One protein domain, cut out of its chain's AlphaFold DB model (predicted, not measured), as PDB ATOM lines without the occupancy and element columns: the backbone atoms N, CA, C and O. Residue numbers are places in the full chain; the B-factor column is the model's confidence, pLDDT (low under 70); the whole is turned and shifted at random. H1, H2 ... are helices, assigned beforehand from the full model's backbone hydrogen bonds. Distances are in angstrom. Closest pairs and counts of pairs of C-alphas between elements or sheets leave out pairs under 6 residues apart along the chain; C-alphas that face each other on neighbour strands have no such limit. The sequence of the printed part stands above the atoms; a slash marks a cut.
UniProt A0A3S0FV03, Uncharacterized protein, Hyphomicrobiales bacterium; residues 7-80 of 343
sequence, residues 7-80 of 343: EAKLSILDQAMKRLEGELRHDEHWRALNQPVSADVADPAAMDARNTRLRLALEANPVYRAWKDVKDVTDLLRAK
ATOM      1  N   GLU A   7      24.121 -61.188 -20.938       91.62
ATOM      2  CA  GLU A   7      24.520 -60.007 -20.159       91.62
ATOM      3  C   GLU A   7      25.897 -60.197 -19.510       91.62
ATOM      4  O   GLU A   7      26.738 -59.293 -19.538       91.62
ATOM      5  N   ALA A   8      26.165 -61.392 -18.972       92.94
ATOM      6  CA  ALA A   8      27.475 -61.727 -18.423       92.94
ATOM      7  C   ALA A   8      28.572 -61.680 -19.502       92.94
ATOM      8  O   ALA A   8      29.627 -61.084 -19.272       92.94
ATOM      9  N   LYS A   9      28.314 -62.236 -20.696       91.19
ATOM     10  CA  LYS A   9      29.244 -62.191 -21.841       91.19
ATOM     11  C   LYS A   9      29.515 -60.756 -22.301       91.19
ATOM     12  O   LYS A   9      30.678 -60.379 -22.442       91.19
ATOM     13  N   LEU A  10      28.477 -59.934 -22.461       94.50
ATOM     14  CA  LEU A  10      28.617 -58.519 -22.825       94.50
ATOM     15  C   LEU A  10      29.414 -57.739 -21.771       94.50
ATOM     16  O   LEU A  10      30.298 -56.965 -22.126       94.50
ATOM     17  N   SER A  11      29.182 -58.000 -20.481       95.56
ATOM     18  CA  SER A  11      29.944 -57.381 -19.388       95.56
ATOM     19  C   SER A  11      31.436 -57.733 -19.440       95.56
ATOM     20  O   SER A  11      32.291 -56.860 -19.262       95.56
ATOM     21  N   ILE A  12      31.774 -58.995 -19.732       95.56
ATOM     22  CA  ILE A  12      33.166 -59.440 -19.901       95.56
ATOM     23  C   ILE A  12      33.815 -58.741 -21.105       95.56
ATOM     24  O   ILE A  12      34.937 -58.239 -20.989       95.56
ATOM     25  N   LEU A  13      33.117 -58.671 -22.243       94.50
ATOM     26  CA  LEU A  13      33.620 -58.014 -23.452       94.50
ATOM     27  C   LEU A  13      33.811 -56.506 -23.249       94.50
ATOM     28  O   LEU A  13      34.859 -55.973 -23.614       94.50
ATOM     29  N   ASP A  14      32.878 -55.832 -22.575       96.38
ATOM     30  CA  ASP A  14      33.004 -54.411 -22.238       96.38
ATOM     31  C   ASP A  14      34.209 -54.158 -21.305       96.38
ATOM     32  O   ASP A  14      34.911 -53.150 -21.440       96.38
ATOM     33  N   GLN A  15      34.503 -55.069 -20.367       96.75
ATOM     34  CA  GLN A  15      35.714 -54.985 -19.540       96.75
ATOM     35  C   GLN A  15      36.995 -55.199 -20.356       96.75
ATOM     36  O   GLN A  15      37.965 -54.460 -20.166       96.75
ATOM     37  N   ALA A  16      37.011 -56.183 -21.259       95.62
ATOM     38  CA  ALA A  16      38.143 -56.431 -22.149       95.62
ATOM     39  C   ALA A  16      38.411 -55.220 -23.056       95.62
ATOM     40  O   ALA A  16      39.551 -54.761 -23.152       95.62
ATOM     41  N   MET A  17      37.357 -54.634 -23.626       97.56
ATOM     42  CA  MET A  17      37.430 -53.430 -24.451       97.56
ATOM     43  C   MET A  17      38.039 -52.254 -23.676       97.56
ATOM     44  O   MET A  17      38.983 -51.636 -24.161       97.56
ATOM     45  N   LYS A  18      37.601 -51.999 -22.432       97.75
ATOM     46  CA  LYS A  18      38.173 -50.937 -21.576       97.75
ATOM     47  C   LYS A  18      39.663 -51.126 -21.288       97.75
ATOM     48  O   LYS A  18      40.398 -50.141 -21.226       97.75
ATOM     49  N   ARG A  19      40.118 -52.368 -21.096       97.31
ATOM     50  CA  ARG A  19      41.547 -52.668 -20.887       97.31
ATOM     51  C   ARG A  19      42.356 -52.383 -22.149       97.31
ATOM     52  O   ARG A  19      43.360 -51.684 -22.073       97.31
ATOM     53  N   LEU A  20      41.875 -52.846 -23.305       96.81
ATOM     54  CA  LEU A  20      42.516 -52.594 -24.598       96.81
ATOM     55  C   LEU A  20      42.543 -51.098 -24.943       96.81
ATOM     56  O   LEU A  20      43.553 -50.597 -25.426       96.81
ATOM     57  N   GLU A  21      41.480 -50.355 -24.633       97.38
ATOM     58  CA  GLU A  21      41.471 -48.893 -24.752       97.38
ATOM     59  C   GLU A  21      42.492 -48.224 -23.831       97.38
ATOM     60  O   GLU A  21      43.088 -47.221 -24.216       97.38
ATOM     61  N   GLY A  22      42.697 -48.766 -22.627       97.81
ATOM     62  CA  GLY A  22      43.738 -48.326 -21.700       97.81
ATOM     63  C   GLY A  22      45.127 -48.386 -22.331       97.81
ATOM     64  O   GLY A  22      45.831 -47.380 -22.340       97.81
ATOM     65  N   GLU A  23      45.465 -49.517 -22.946       96.75
ATOM     66  CA  GLU A  23      46.730 -49.701 -23.669       96.75
ATOM     67  C   GLU A  23      46.823 -48.793 -24.907       96.75
ATOM     68  O   GLU A  23      47.828 -48.114 -25.133       96.75
ATOM     69  N   LEU A  24      45.738 -48.688 -25.685       97.56
ATOM     70  CA  LEU A  24      45.689 -47.835 -26.875       97.56
ATOM     71  C   LEU A  24      45.834 -46.344 -26.558       97.56
ATOM     72  O   LEU A  24      46.292 -45.589 -27.412       97.56
ATOM     73  N   ARG A  25      45.526 -45.881 -25.339       97.31
ATOM     74  CA  ARG A  25      45.772 -44.477 -24.944       97.31
ATOM     75  C   ARG A  25      47.243 -44.079 -25.043       97.31
ATOM     76  O   ARG A  25      47.521 -42.888 -25.185       97.31
ATOM     77  N   HIS A  26      48.170 -45.032 -24.986       95.88
ATOM     78  CA  HIS A  26      49.595 -44.759 -25.162       95.88
ATOM     79  C   HIS A  26      49.994 -44.638 -26.643       95.88
ATOM     80  O   HIS A  26      50.955 -43.926 -26.960       95.88
ATOM     81  N   ASP A  27      49.216 -45.222 -27.557       97.75
ATOM     82  CA  ASP A  27      49.439 -45.151 -29.001       97.75
ATOM     83  C   ASP A  27      49.188 -43.725 -29.540       97.75
ATOM     84  O   ASP A  27      48.216 -43.039 -29.201       97.75
ATOM     85  N   GLU A  28      50.123 -43.225 -30.350       97.56
ATOM     86  CA  GLU A  28      50.060 -41.872 -30.913       97.56
ATOM     87  C   GLU A  28      48.950 -41.739 -31.961       97.56
ATOM     88  O   GLU A  28      48.232 -40.735 -31.981       97.56
ATOM     89  N   HIS A  29      48.763 -42.753 -32.807       97.75
ATOM     90  CA  HIS A  29      47.748 -42.744 -33.854       97.75
ATOM     91  C   HIS A  29      46.344 -42.847 -33.263       97.75
ATOM     92  O   HIS A  29      45.436 -42.162 -33.738       97.75
ATOM     93  N   TRP A  30      46.177 -43.627 -32.193       97.56
ATOM     94  CA  TRP A  30      44.918 -43.707 -31.449       97.56
ATOM     95  C   TRP A  30      44.549 -42.367 -30.814       97.56
ATOM     96  O   TRP A  30      43.420 -41.889 -30.962       97.56
ATOM     97  N   ARG A  31      45.511 -41.714 -30.151       97.44
ATOM     98  CA  ARG A  31      45.303 -40.374 -29.583       97.44
ATOM     99  C   ARG A  31      44.976 -39.352 -30.662       97.44
ATOM    100  O   ARG A  31      44.033 -38.589 -30.492       97.44
ATOM    101  N   ALA A  32      45.702 -39.364 -31.778       96.31
ATOM    102  CA  ALA A  32      45.437 -38.464 -32.895       96.31
ATOM    103  C   ALA A  32      44.035 -38.681 -33.484       96.31
ATOM    104  O   ALA A  32      43.351 -37.706 -33.801       96.31
ATOM    105  N   LEU A  33      43.590 -39.934 -33.612       95.69
ATOM    106  CA  LEU A  33      42.267 -40.261 -34.145       95.69
ATOM    107  C   LEU A  33      41.142 -39.751 -33.233       95.69
ATOM    108  O   LEU A  33      40.153 -39.226 -33.736       95.69
ATOM    109  N   ASN A  34      41.318 -39.861 -31.913       94.62
ATOM    110  CA  ASN A  34      40.324 -39.446 -30.918       94.62
ATOM    111  C   ASN A  34      40.437 -37.974 -30.494       94.62
ATOM    112  O   ASN A  34      39.604 -37.483 -29.733       94.62
ATOM    113  N   GLN A  35      41.460 -37.258 -30.956       93.62
ATOM    114  CA  GLN A  35      41.607 -35.845 -30.650       93.62
ATOM    115  C   GLN A  35      40.536 -35.040 -31.402       93.62
ATOM    116  O   GLN A  35      40.464 -35.143 -32.632       93.62
ATOM    117  N   PRO A  36      39.727 -34.220 -30.703       86.50
ATOM    118  CA  PRO A  36      38.734 -33.385 -31.357       86.50
ATOM    119  C   PRO A  36      39.446 -32.409 -32.294       86.50
ATOM    120  O   PRO A  36      40.308 -31.634 -31.876       86.50
ATOM    121  N   VAL A  37      39.103 -32.469 -33.579       86.81
ATOM    122  CA  VAL A  37      39.562 -31.486 -34.559       86.81
ATOM    123  C   VAL A  37      38.666 -30.262 -34.414       86.81
ATOM    124  O   VAL A  37      37.444 -30.391 -34.415       86.81
ATOM    125  N   SER A  38      39.262 -29.081 -34.249       83.62
ATOM    126  CA  SER A  38      38.521 -27.825 -34.116       83.62
ATOM    127  C   SER A  38      37.564 -27.632 -35.298       83.62
ATOM    128  O   SER A  38      37.997 -27.619 -36.452       83.62
ATOM    129  N   ALA A  39      36.270 -27.481 -34.998       73.44
ATOM    130  CA  ALA A  39      35.188 -27.428 -35.984       73.44
ATOM    131  C   ALA A  39      35.302 -26.243 -36.962       73.44
ATOM    132  O   ALA A  39      34.835 -26.334 -38.092       73.44
ATOM    133  N   ASP A  40      35.980 -25.167 -36.560       69.88
ATOM    134  CA  ASP A  40      36.052 -23.920 -37.329       69.88
ATOM    135  C   ASP A  40      36.993 -23.958 -38.549       69.88
ATOM    136  O   ASP A  40      37.050 -22.987 -39.301       69.88
ATOM    137  N   VAL A  41      37.764 -25.035 -38.764       58.84
ATOM    138  CA  VAL A  41      38.871 -25.022 -39.753       58.84
ATOM    139  C   VAL A  41      38.926 -26.263 -40.654       58.84
ATOM    140  O   VAL A  41      39.677 -26.288 -41.630       58.84
ATOM    141  N   ALA A  42      38.155 -27.311 -40.373       71.00
ATOM    142  CA  ALA A  42      38.395 -28.603 -41.000       71.00
ATOM    143  C   ALA A  42      37.483 -28.867 -42.209       71.00
ATOM    144  O   ALA A  42      36.296 -29.144 -42.069       71.00
ATOM    145  N   ASP A  43      38.071 -28.833 -43.409       89.69
ATOM    146  CA  ASP A  43      37.480 -29.430 -44.611       89.69
ATOM    147  C   ASP A  43      37.147 -30.915 -44.330       89.69
ATOM    148  O   ASP A  43      38.059 -31.680 -43.978       89.69
ATOM    149  N   PRO A  44      35.875 -31.350 -44.465       90.56
ATOM    150  CA  PRO A  44      35.465 -32.719 -44.153       90.56
ATOM    151  C   PRO A  44      36.245 -33.760 -44.967       90.56
ATOM    152  O   PRO A  44      36.644 -34.791 -44.426       90.56
ATOM    153  N   ALA A  45      36.579 -33.465 -46.228       91.81
ATOM    154  CA  ALA A  45      37.351 -34.385 -47.061       91.81
ATOM    155  C   ALA A  45      38.791 -34.559 -46.546       91.81
ATOM    156  O   ALA A  45      39.356 -35.659 -46.579       91.81
ATOM    157  N   ALA A  46      39.394 -33.484 -46.029       90.25
ATOM    158  CA  ALA A  46      40.715 -33.540 -45.413       90.25
ATOM    159  C   ALA A  46      40.693 -34.333 -44.094       90.25
ATOM    160  O   ALA A  46      41.642 -35.076 -43.811       90.25
ATOM    161  N   MET A  47      39.609 -34.229 -43.315       91.19
ATOM    162  CA  MET A  47      39.414 -35.037 -42.107       91.19
ATOM    163  C   MET A  47      39.286 -36.522 -42.424       91.19
ATOM    164  O   MET A  47      39.970 -37.331 -41.795       91.19
ATOM    165  N   ASP A  48      38.491 -36.889 -43.424       92.88
ATOM    166  CA  ASP A  48      38.326 -38.288 -43.818       92.88
ATOM    167  C   ASP A  48      39.641 -38.888 -44.320       92.88
ATOM    168  O   ASP A  48      40.021 -39.994 -43.922       92.88
ATOM    169  N   ALA A  49      40.403 -38.132 -45.117       94.31
ATOM    170  CA  ALA A  49      41.727 -38.545 -45.568       94.31
ATOM    171  C   ALA A  49      42.708 -38.736 -44.396       94.31
ATOM    172  O   ALA A  49      43.466 -39.712 -44.374       94.31
ATOM    173  N   ARG A  50      42.690 -37.836 -43.402       94.56
ATOM    174  CA  ARG A  50      43.479 -37.965 -42.164       94.56
ATOM    175  C   ARG A  50      43.069 -39.213 -41.382       94.56
ATOM    176  O   ARG A  50      43.933 -40.022 -41.053       94.56
ATOM    177  N   ASN A  51      41.777 -39.389 -41.127       95.12
ATOM    178  CA  ASN A  51      41.244 -40.510 -40.353       95.12
ATOM    179  C   ASN A  51      41.532 -41.852 -41.035       95.12
ATOM    180  O   ASN A  51      41.896 -42.815 -40.366       95.12
ATOM    181  N   THR A  52      41.454 -41.906 -42.366       96.62
ATOM    182  CA  THR A  52      41.790 -43.107 -43.145       96.62
ATOM    183  C   THR A  52      43.260 -43.481 -42.978       96.62
ATOM    184  O   THR A  52      43.576 -44.637 -42.711       96.62
ATOM    185  N   ARG A  53      44.175 -42.505 -43.060       97.31
ATOM    186  CA  ARG A  53      45.611 -42.754 -42.846       97.31
ATOM    187  C   ARG A  53      45.908 -43.218 -41.422       97.31
ATOM    188  O   ARG A  53      46.701 -44.135 -41.246       97.31
ATOM    189  N   LEU A  54      45.264 -42.611 -40.423       97.19
ATOM    190  CA  LEU A  54      45.428 -43.003 -39.022       97.19
ATOM    191  C   LEU A  54      44.912 -44.423 -38.767       97.19
ATOM    192  O   LEU A  54      45.582 -45.189 -38.084       97.19
ATOM    193  N   ARG A  55      43.774 -44.804 -39.362       97.06
ATOM    194  CA  ARG A  55      43.256 -46.178 -39.283       97.06
ATOM    195  C   ARG A  55      44.202 -47.187 -39.928       97.06
ATOM    196  O   ARG A  55      44.486 -48.199 -39.309       97.06
ATOM    197  N   LEU A  56      44.751 -46.889 -41.108       97.19
ATOM    198  CA  LEU A  56      45.743 -47.762 -41.752       97.19
ATOM    199  C   LEU A  56      47.010 -47.942 -40.900       97.19
ATOM    200  O   LEU A  56      47.574 -49.031 -40.862       97.19
ATOM    201  N   ALA A  57      47.457 -46.894 -40.203       97.19
ATOM    202  CA  ALA A  57      48.584 -46.996 -39.276       97.19
ATOM    203  C   ALA A  57      48.229 -47.839 -38.038       97.19
ATOM    204  O   ALA A  57      49.010 -48.696 -37.629       97.19
ATOM    205  N   LEU A  58      47.028 -47.648 -37.484       97.50
ATOM    206  CA  LEU A  58      46.512 -48.441 -36.368       97.50
ATOM    207  C   LEU A  58      46.316 -49.914 -36.729       97.50
ATOM    208  O   LEU A  58      46.537 -50.777 -35.889       97.50
ATOM    209  N   GLU A  59      45.983 -50.233 -37.979       97.38
ATOM    210  CA  GLU A  59      45.893 -51.619 -38.446       97.38
ATOM    211  C   GLU A  59      47.231 -52.365 -38.384       97.38
ATOM    212  O   GLU A  59      47.226 -53.593 -38.425       97.38
ATOM    213  N   ALA A  60      48.375 -51.692 -38.246       96.06
ATOM    214  CA  ALA A  60      49.647 -52.361 -37.967       96.06
ATOM    215  C   ALA A  60      49.817 -52.740 -36.481       96.06
ATOM    216  O   ALA A  60      50.640 -53.598 -36.166       96.06
ATOM    217  N   ASN A  61      49.043 -52.136 -35.571       97.12
ATOM    218  CA  ASN A  61      49.123 -52.379 -34.134       97.12
ATOM    219  C   ASN A  61      48.247 -53.594 -33.734       97.12
ATOM    220  O   ASN A  61      47.031 -53.573 -33.952       97.12
ATOM    221  N   PRO A  62      48.817 -54.652 -33.117       97.25
ATOM    222  CA  PRO A  62      48.053 -55.833 -32.709       97.25
ATOM    223  C   PRO A  62      46.996 -55.536 -31.632       97.25
ATOM    224  O   PRO A  62      45.930 -56.147 -31.654       97.25
ATOM    225  N   VAL A  63      47.238 -54.570 -30.736       97.38
ATOM    226  CA  VAL A  63      46.278 -54.171 -29.688       97.38
ATOM    227  C   VAL A  63      45.031 -53.545 -30.313       97.38
ATOM    228  O   VAL A  63      43.912 -53.826 -29.891       97.38
ATOM    229  N   TYR A  64      45.211 -52.740 -31.364       97.69
ATOM    230  CA  TYR A  64      44.092 -52.135 -32.086       97.69
ATOM    231  C   TYR A  64      43.250 -53.182 -32.816       97.69
ATOM    232  O   TYR A  64      42.023 -53.095 -32.791       97.69
ATOM    233  N   ARG A  65      43.889 -54.188 -33.429       97.69
ATOM    234  CA  ARG A  65      43.170 -55.307 -34.058       97.69
ATOM    235  C   ARG A  65      42.324 -56.061 -33.037       97.69
ATOM    236  O   ARG A  65      41.126 -56.179 -33.238       97.69
ATOM    237  N   ALA A  66      42.919 -56.444 -31.905       96.94
ATOM    238  CA  ALA A  66      42.193 -57.117 -30.832       96.94
ATOM    239  C   ALA A  66      41.017 -56.272 -30.307       96.94
ATOM    240  O   ALA A  66      39.926 -56.793 -30.102       96.94
ATOM    241  N   TRP A  67      41.214 -54.960 -30.125       98.00
ATOM    242  CA  TRP A  67      40.138 -54.052 -29.714       98.00
ATOM    243  C   TRP A  67      39.004 -54.005 -30.741       98.00
ATOM    244  O   TRP A  67      37.835 -54.077 -30.365       98.00
ATOM    245  N   LYS A  68      39.346 -53.916 -32.031       97.50
ATOM    246  CA  LYS A  68      38.375 -53.903 -33.126       97.50
ATOM    247  C   LYS A  68      37.579 -55.208 -33.169       97.50
ATOM    248  O   LYS A  68      36.359 -55.148 -33.231       97.50
ATOM    249  N   ASP A  69      38.247 -56.351 -33.044       96.56
ATOM    250  CA  ASP A  69      37.597 -57.664 -33.050       96.56
ATOM    251  C   ASP A  69      36.628 -57.817 -31.862       96.56
ATOM    252  O   ASP A  69      35.487 -58.240 -32.039       96.56
ATOM    253  N   VAL A  70      37.037 -57.409 -30.652       96.56
ATOM    254  CA  VAL A  70      36.164 -57.412 -29.460       96.56
ATOM    255  C   VAL A  70      34.953 -56.506 -29.662       96.56
ATOM    256  O   VAL A  70      33.832 -56.879 -29.305       96.56
ATOM    257  N   LYS A  71      35.158 -55.324 -30.248       96.94
ATOM    258  CA  LYS A  71      34.075 -54.390 -30.544       96.94
ATOM    259  C   LYS A  71      33.093 -54.974 -31.562       96.94
ATOM    260  O   LYS A  71      31.895 -54.959 -31.301       96.94
ATOM    261  N   ASP A  72      33.591 -55.538 -32.658       95.56
ATOM    262  CA  ASP A  72      32.764 -56.140 -33.704       95.56
ATOM    263  C   ASP A  72      31.941 -57.316 -33.139       95.56
ATOM    264  O   ASP A  72      30.739 -57.409 -33.388       95.56
ATOM    265  N   VAL A  73      32.538 -58.170 -32.295       95.31
ATOM    266  CA  VAL A  73      31.814 -59.245 -31.584       95.31
ATOM    267  C   VAL A  73      30.748 -58.681 -30.642       95.31
ATOM    268  O   VAL A  73      29.627 -59.187 -30.611       95.31
ATOM    269  N   THR A  74      31.065 -57.621 -29.896       95.25
ATOM    270  CA  THR A  74      30.106 -56.968 -28.990       95.25
ATOM    271  C   THR A  74      28.921 -56.389 -29.762       95.25
ATOM    272  O   THR A  74      27.772 -56.587 -29.365       95.25
ATOM    273  N   ASP A  75      29.180 -55.723 -30.888       94.88
ATOM    274  CA  ASP A  75      28.147 -55.150 -31.752       94.88
ATOM    275  C   ASP A  75      27.286 -56.254 -32.398       94.88
ATOM    276  O   ASP A  75      26.061 -56.129 -32.449       94.88
ATOM    277  N   LEU A  76      27.887 -57.379 -32.801       94.19
ATOM    278  CA  LEU A  76      27.162 -58.554 -33.301       94.19
ATOM    279  C   LEU A  76      26.276 -59.199 -32.229       94.19
ATOM    280  O   LEU A  76      25.140 -59.574 -32.521       94.19
ATOM    281  N   LEU A  77      26.768 -59.333 -30.996       91.50
ATOM    282  CA  LEU A  77      25.986 -59.877 -29.883       91.50
ATOM    283  C   LEU A  77      24.819 -58.955 -29.517       91.50
ATOM    284  O   LEU A  77      23.705 -59.441 -29.331       91.50
ATOM    285  N   ARG A  78      25.041 -57.635 -29.498       91.44
ATOM    286  CA  ARG A  78      23.974 -56.644 -29.296       91.44
ATOM    287  C   ARG A  78      22.950 -56.650 -30.430       91.44
ATOM    288  O   ARG A  78      21.770 -56.480 -30.171       91.44
ATOM    289  N   ALA A  79      23.367 -56.872 -31.675       91.44
ATOM    290  CA  ALA A  79      22.437 -56.979 -32.800       91.44
ATOM    291  C   ALA A  79      21.599 -58.272 -32.767       91.44
ATOM    292  O   ALA A  79      20.468 -58.285 -33.254       91.44
ATOM    293  N   LYS A  80      22.150 -59.364 -32.214       86.38
ATOM    294  CA  LYS A  80      21.459 -60.657 -32.060       86.38
ATOM    295  C   LYS A  80      20.437 -60.669 -30.930       86.38
ATOM    296  O   LYS A  80      19.520 -61.487 -30.979       86.38
TER     297      LYS A  80
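What this domain is: This is residues 7 to 80 of the 343 residues of an uncharacterized protein of Hyphomicrobiales bacterium (UniProt A0A3S0FV03). Two pairs of helices, H1 with H4 and the hairpin of H2 and H3, meet at a corner like a broad V, with residues 38 to 46 sticking out at the end of the H2 and H3 arm. The printed part has 74 residues with four named helices, H1, H2, H3 and H4 in order along the chain, which hold 59 of them, and no named strand; the class is all helix, and the whole is loose, with a radius of gyration of the C-alphas of 14.5 A, and spans 44 by 25 by 18 A.

Where its parts are: Find C-alpha 7 at (24.520, -60.007, -20.159), where H1, residues 7 to 24, begins its 25.3 A. H2 is residues 28 to 34, 10.0 A; H3 is residues 44 to 58, 20.7 A. H4, residues 62 to 80, runs 27.0 A to C-alpha 80 at (21.459, -60.657, -32.060).

How they stand to each other: H1 and H4 touch, closest at the C-alphas of Leu 20 and Trp 67, 5.8 A, with a shallow tilt of 26 degrees, opposite ways. In the hairpin, H2 and H3 touch, closest at the C-alphas of His 29 and Leu 54, 5.7 A, with a steep tilt of 41 degrees. H1 and H3 are apart. In H1, H2, H3 and H4 every O i to N i+4 pair is within hydrogen-bond range.

The domain as a whole: The C-alphas farthest apart, Ala 8 and Val 41, are 44.0 A apart. The printed part has no cut and no long link; look at residues 40 to 41 for pLDDT under 70.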